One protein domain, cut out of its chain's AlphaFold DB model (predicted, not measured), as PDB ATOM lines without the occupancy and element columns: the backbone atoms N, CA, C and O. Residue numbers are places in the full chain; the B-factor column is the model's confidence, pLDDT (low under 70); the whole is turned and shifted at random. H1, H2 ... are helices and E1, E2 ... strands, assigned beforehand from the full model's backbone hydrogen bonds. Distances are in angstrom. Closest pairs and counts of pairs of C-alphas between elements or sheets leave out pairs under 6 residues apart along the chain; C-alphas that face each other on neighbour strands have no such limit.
ATOM      1  N   ALA A 552      29.374  52.277  26.812       89.88
ATOM      2  CA  ALA A 552      28.087  51.763  26.364       89.88
ATOM      3  C   ALA A 552      27.176  52.954  26.065       89.88
ATOM      4  O   ALA A 552      26.872  53.748  26.958       89.88
ATOM      5  N   HIS A 553      26.770  53.076  24.804       90.56
ATOM      6  CA  HIS A 553      25.877  54.126  24.318       90.56
ATOM      7  C   HIS A 553      24.412  53.672  24.365       90.56
ATOM      8  O   HIS A 553      24.129  52.489  24.554       90.56
ATOM      9  N   ASN A 554      23.494  54.618  24.151       91.69
ATOM     10  CA  ASN A 554      22.055  54.372  24.067       91.69
ATOM     11  C   ASN A 554      21.456  53.704  25.322       91.69
ATOM     12  O   ASN A 554      20.667  52.761  25.229       91.69
ATOM     13  N   ILE A 555      21.844  54.172  26.512       91.56
ATOM     14  CA  ILE A 555      21.236  53.699  27.760       91.56
ATOM     15  C   ILE A 555      19.801  54.246  27.844       91.56
ATOM     16  O   ILE A 555      19.627  55.462  27.811       91.56
ATOM     17  N   PRO A 556      18.762  53.399  27.970       90.88
ATOM     18  CA  PRO A 556      17.385  53.879  28.032       90.88
ATOM     19  C   PRO A 556      17.135  54.782  29.244       90.88
ATOM     20  O   PRO A 556      17.538  54.447  30.358       90.88
ATOM     21  N   ASP A 557      16.376  55.865  29.066       88.44
ATOM     22  CA  ASP A 557      16.004  56.792  30.148       88.44
ATOM     23  C   ASP A 557      15.388  56.068  31.350       88.44
ATOM     24  O   ASP A 557      15.696  56.374  32.502       88.44
ATOM     25  N   THR A 558      14.551  55.059  31.102       90.94
ATOM     26  CA  THR A 558      13.921  54.255  32.160       90.94
ATOM     27  C   THR A 558      14.949  53.551  33.041       90.94
ATOM     28  O   THR A 558      14.732  53.404  34.241       90.94
ATOM     29  N   TRP A 559      16.092  53.153  32.482       90.94
ATOM     30  CA  TRP A 559      17.153  52.471  33.214       90.94
ATOM     31  C   TRP A 559      17.952  53.434  34.083       90.94
ATOM     32  O   TRP A 559      18.294  53.083  35.207       90.94
ATOM     33  N   VAL A 560      18.196  54.654  33.607       87.75
ATOM     34  CA  VAL A 560      18.941  55.675  34.360       87.75
ATOM     35  C   VAL A 560      18.263  55.997  35.693       87.75
ATOM     36  O   VAL A 560      18.935  56.159  36.706       87.75
ATOM     37  N   HIS A 561      16.930  56.047  35.706       85.31
ATOM     38  CA  HIS A 561      16.156  56.341  36.915       85.31
ATOM     39  C   HIS A 561      15.890  55.098  37.778       85.31
ATOM     40  O   HIS A 561      15.613  55.229  38.968       85.31
ATOM     41  N   SER A 562      15.977  53.898  37.195       90.06
ATOM     42  CA  SER A 562      15.696  52.635  37.896       90.06
ATOM     43  C   SER A 562      16.941  51.991  38.512       90.06
ATOM     44  O   SER A 562      16.819  51.221  39.463       90.06
ATOM     45  N   TYR A 563      18.137  52.282  37.990       86.56
ATOM     46  CA  TYR A 563      19.382  51.630  38.396       86.56
ATOM     47  C   TYR A 563      20.429  52.636  38.874       86.56
ATOM     48  O   TYR A 563      20.690  53.650  38.236       86.56
ATOM     49  N   LYS A 564      21.084  52.320  39.998       82.44
ATOM     50  CA  LYS A 564      22.083  53.199  40.629       82.44
ATOM     51  C   LYS A 564      23.394  53.289  39.841       82.44
ATOM     52  O   LYS A 564      24.051  54.326  39.868       82.44
ATOM     53  N   ALA A 565      23.811  52.196  39.209       82.19
ATOM     54  CA  ALA A 565      25.047  52.128  38.441       82.19
ATOM     55  C   ALA A 565      25.046  50.926  37.495       82.19
ATOM     56  O   ALA A 565      24.277  49.982  37.680       82.19
ATOM     57  N   PHE A 566      25.960  50.959  36.527       85.69
ATOM     58  CA  PHE A 566      26.174  49.883  35.568       85.69
ATOM     59  C   PHE A 566      27.574  49.295  35.748       85.69
ATOM     60  O   PHE A 566      28.554  50.028  35.903       85.69
ATOM     61  N   SER A 567      27.660  47.968  35.697       84.88
ATOM     62  CA  SER A 567      28.912  47.213  35.716       84.88
ATOM     63  C   SER A 567      29.015  46.352  34.467       84.88
ATOM     64  O   SER A 567      28.027  45.751  34.044       84.88
ATOM     65  N   PHE A 568      30.221  46.225  33.927       83.88
ATOM     66  CA  PHE A 568      30.524  45.271  32.869       83.88
ATOM     67  C   PHE A 568      31.332  44.103  33.437       83.88
ATOM     68  O   PHE A 568      32.249  44.299  34.239       83.88
ATOM     69  N   SER A 569      31.001  42.888  33.001       83.69
ATOM     70  CA  SER A 569      31.750  41.685  33.346       83.69
ATOM     71  C   SER A 569      32.016  40.847  32.105       83.69
ATOM     72  O   SER A 569      31.127  40.688  31.270       83.69
ATOM     73  N   CYS A 570      33.215  40.283  32.002       81.00
ATOM     74  CA  CYS A 570      33.588  39.402  30.902       81.00
ATOM     75  C   CYS A 570      34.126  38.075  31.431       81.00
ATOM     76  O   CYS A 570      34.863  38.041  32.418       81.00
ATOM     77  N   GLY A 571      33.768  36.986  30.754       80.25
ATOM     78  CA  GLY A 571      34.368  35.671  30.926       80.25
ATOM     79  C   GLY A 571      34.622  35.030  29.568       80.25
ATOM     80  O   GLY A 571      33.851  35.221  28.632       80.25
ATOM     81  N   LEU A 572      35.701  34.258  29.472       79.25
ATOM     82  CA  LEU A 572      36.037  33.470  28.294       79.25
ATOM     83  C   LEU A 572      35.565  32.033  28.508       79.25
ATOM     84  O   LEU A 572      35.880  31.417  29.529       79.25
ATOM     85  N   THR A 573      34.825  31.490  27.547       75.69
ATOM     86  CA  THR A 573      34.346  30.104  27.569       75.69
ATOM     87  C   THR A 573      34.714  29.400  26.274       75.69
ATOM     88  O   THR A 573      34.528  29.963  25.199       75.69
ATOM     89  N   TYR A 574      35.162  28.152  26.365       73.06
ATOM     90  CA  TYR A 574      35.383  27.276  25.221       73.06
ATOM     91  C   TYR A 574      34.736  25.920  25.485       73.06
ATOM     92  O   TYR A 574      34.915  25.337  26.552       73.06
ATOM     93  N   ALA A 575      33.964  25.433  24.514       67.81
ATOM     94  CA  ALA A 575      33.216  24.182  24.610       67.81
ATOM     95  C   ALA A 575      32.380  24.034  25.901       67.81
ATOM     96  O   ALA A 575      32.439  23.018  26.587       67.81
ATOM     97  N   GLY A 576      31.664  25.100  26.282       67.12
ATOM     98  CA  GLY A 576      30.860  25.151  27.514       67.12
ATOM     99  C   GLY A 576      31.672  25.276  28.812       67.12
ATOM    100  O   GLY A 576      31.102  25.533  29.869       67.12
ATOM    101  N   LYS A 577      33.005  25.164  28.759       69.56
ATOM    102  CA  LYS A 577      33.888  25.306  29.920       69.56
ATOM    103  C   LYS A 577      34.436  26.720  30.024       69.56
ATOM    104  O   LYS A 577      34.939  27.292  29.060       69.56
ATOM    105  N   LYS A 578      34.364  27.282  31.226       77.06
ATOM    106  CA  LYS A 578      34.915  28.596  31.551       77.06
ATOM    107  C   LYS A 578      36.442  28.514  31.629       77.06
ATOM    108  O   LYS A 578      36.968  27.762  32.440       77.06
ATOM    109  N   LEU A 579      37.129  29.274  30.778       74.88
ATOM    110  CA  LEU A 579      38.591  29.299  30.677       74.88
ATOM    111  C   LEU A 579      39.240  30.312  31.627       74.88
ATOM    112  O   LEU A 579      40.396  30.139  31.994       74.88
ATOM    113  N   CYS A 580      38.523  31.361  32.037       71.50
ATOM    114  CA  CYS A 580      39.046  32.367  32.961       71.50
ATOM    115  C   CYS A 580      38.005  32.807  33.995       71.50
ATOM    116  O   CYS A 580      36.794  32.720  33.773       71.50
ATOM    117  N   GLN A 581      38.470  33.300  35.145       72.31
ATOM    118  CA  GLN A 581      37.596  33.917  36.139       72.31
ATOM    119  C   GLN A 581      36.930  35.165  35.543       72.31
ATOM    120  O   GLN A 581      37.565  35.926  34.814       72.31
ATOM    121  N   VAL A 582      35.642  35.367  35.845       74.69
ATOM    122  CA  VAL A 582      34.929  36.559  35.366       74.69
ATOM    123  C   VAL A 582      35.531  37.772  36.053       74.69
ATOM    124  O   VAL A 582      35.539  37.836  37.282       74.69
ATOM    125  N   ARG A 583      36.025  38.722  35.260       70.38
ATOM    126  CA  ARG A 583      36.455  40.024  35.767       70.38
ATOM    127  C   ARG A 583      35.273  40.977  35.677       70.38
ATOM    128  O   ARG A 583      34.654  41.076  34.619       70.38
ATOM    129  N   SER A 584      34.964  41.645  36.783       73.31
ATOM    130  CA  SER A 584      33.929  42.677  36.864       73.31
ATOM    131  C   SER A 584      34.593  44.031  37.060       73.31
ATOM    132  O   SER A 584      35.493  44.159  37.888       73.31
ATOM    133  N   TYR A 585      34.135  45.032  36.320       73.31
ATOM    134  CA  TYR A 585      34.596  46.408  36.460       73.31
ATOM    135  C   TYR A 585      33.661  47.242  37.327       73.31
ATOM    136  O   TYR A 585      32.511  46.868  37.571       73.31
ATOM    137  N   ARG A 586      34.209  48.357  37.828       71.75
ATOM    138  CA  ARG A 586      33.540  49.249  38.775       71.75
ATOM    139  C   ARG A 586      32.213  49.762  38.218       71.75
ATOM    140  O   ARG A 586      32.032  49.946  37.017       71.75
ATOM    141  N   ASN A 587      31.325  50.022  39.164       73.00
ATOM    142  CA  ASN A 587      30.064  50.708  38.965       73.00
ATOM    143  C   ASN A 587      30.326  52.162  38.573       73.00
ATOM    144  O   ASN A 587      30.854  52.923  39.383       73.00
ATOM    145  N   ILE A 588      29.953  52.539  37.351       79.06
ATOM    146  CA  ILE A 588      30.103  53.908  36.841       79.06
ATOM    147  C   ILE A 588      28.712  54.526  36.647       79.06
ATOM    148  O   ILE A 588      27.803  53.834  36.170       79.06
ATOM    149  N   PRO A 589      28.506  55.797  37.048       81.25
ATOM    150  CA  PRO A 589      27.244  56.487  36.823       81.25
ATOM    151  C   PRO A 589      27.031  56.789  35.337       81.25
ATOM    152  O   PRO A 589      27.973  56.984  34.569       81.25
ATOM    153  N   VAL A 590      25.766  56.880  34.941       86.88
ATOM    154  CA  VAL A 590      25.394  57.292  33.586       86.88
ATOM    155  C   VAL A 590      25.648  58.789  33.420       86.88
ATOM    156  O   VAL A 590      25.274  59.589  34.278       86.88
ATOM    157  N   LYS A 591      26.250  59.178  32.295       87.81
ATOM    158  CA  LYS A 591      26.395  60.572  31.864       87.81
ATOM    159  C   LYS A 591      25.374  60.875  30.768       87.81
ATOM    160  O   LYS A 591      25.093  60.017  29.932       87.81
ATOM    161  N   LYS A 592      24.824  62.093  30.764       89.50
ATOM    162  CA  LYS A 592      23.928  62.587  29.709       89.50
ATOM    163  C   LYS A 592      24.657  63.624  28.861       89.50
ATOM    164  O   LYS A 592      25.018  64.677  29.381       89.50
ATOM    165  N   LEU A 593      24.841  63.319  27.582       88.62
ATOM    166  CA  LEU A 593      25.265  64.271  26.555       88.62
ATOM    167  C   LEU A 593      24.061  64.548  25.636       88.62
ATOM    168  O   LEU A 593      23.004  64.939  26.142       88.62
ATOM    169  N   PHE A 594      24.139  64.284  24.326       90.88
ATOM    170  CA  PHE A 594      22.928  64.146  23.510       90.88
ATOM    171  C   PHE A 594      22.101  62.937  23.936       90.88
ATOM    172  O   PHE A 594      20.870  63.023  23.988       90.88
ATOM    173  N   PHE A 595      22.789  61.841  24.260       93.25
ATOM    174  CA  PHE A 595      22.210  60.579  24.709       93.25
ATOM    175  C   PHE A 595      22.843  60.143  26.032       93.25
ATOM    176  O   PHE A 595      23.889  60.648  26.448       93.25
ATOM    177  N   PHE A 596      22.190  59.211  26.718       92.44
ATOM    178  CA  PHE A 596      22.736  58.613  27.927       92.44
ATOM    179  C   PHE A 596      23.785  57.552  27.583       92.44
ATOM    180  O   PHE A 596      23.548  56.675  26.747       92.44
ATOM    181  N   LEU A 597      24.937  57.623  28.250       91.44
ATOM    182  CA  LEU A 597      26.040  56.682  28.077       91.44
ATOM    183  C   LEU A 597      26.744  56.370  29.399       91.44
ATOM    184  O   LEU A 597      26.737  57.172  30.335       91.44
ATOM    185  N   VAL A 598      27.401  55.216  29.454       89.38
ATOM    186  CA  VAL A 598      28.336  54.846  30.526       89.38
ATOM    187  C   VAL A 598      29.735  54.801  29.925       89.38
ATOM    188  O   VAL A 598      29.939  54.091  28.947       89.38
ATOM    189  N   ASN A 599      30.686  55.552  30.485       86.06
ATOM    190  CA  ASN A 599      32.069  55.612  30.000       86.06
ATOM    191  C   ASN A 599      33.016  54.981  31.030       86.06
ATOM    192  O   ASN A 599      33.176  55.525  32.119       86.06
ATOM    193  N   TRP A 600      33.645  53.858  30.675       82.75
ATOM    194  CA  TRP A 600      34.618  53.154  31.520       82.75
ATOM    195  C   TRP A 600      36.053  53.657  31.382       82.75
ATOM    196  O   TRP A 600      36.887  53.301  32.209       82.75
TER     197      TRP A 600
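Overview. This is residues 552 to 600 of the 604 residues of the protein "Phosphatidylinositol-4-phosphate 3-kinase catalytic subunit type 2 gamma" of Rhinolophus ferrumequinum (UniProt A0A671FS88). With little regular structure, this is a long, narrow loop that runs out from a small head and folds back to it. H1 and E1 are in the head, and the loop's far tip is near Ala 575. Of 49 printed residues only 10 are in named elements, one helix and then one strand, a mixed class. The whole is a rod of 40 by 18 by 17 A, only just loose and close to extended, with a radius of gyration of the C-alphas of 14.0 A.

Arrangement. Start at H1, residues 557 to 562, where every O i to N i+4 pair is within hydrogen-bond range. Along the loop, residues 569 to 570 pair antiparallel with 583 to 584, and 573 to 574 with 577 to 578. E1, residues 596 to 599, pairs with no named strand, but its residues 596 to 597 pair antiparallel with 591 to 592. The closest C-alphas of H1 and E1, Asp 557 and Phe 596, are 7.3 A apart.

Along the chain. Find C-alpha 557 at (16.004, 56.792, 30.148); H1 runs 8.8 A from there to C-alpha 562. E1 runs 10.0 A from C-alpha 596 to C-alpha 599 at (32.069, 55.612, 30.000).

Size, cuts and confidence. The C-alphas farthest apart, Ala 575 and Phe 594, are 41.3 A apart. The link from H1 to E1 is long, 33 residues. The printed part has no cut, and residues 575 to 577 are under pLDDT 70.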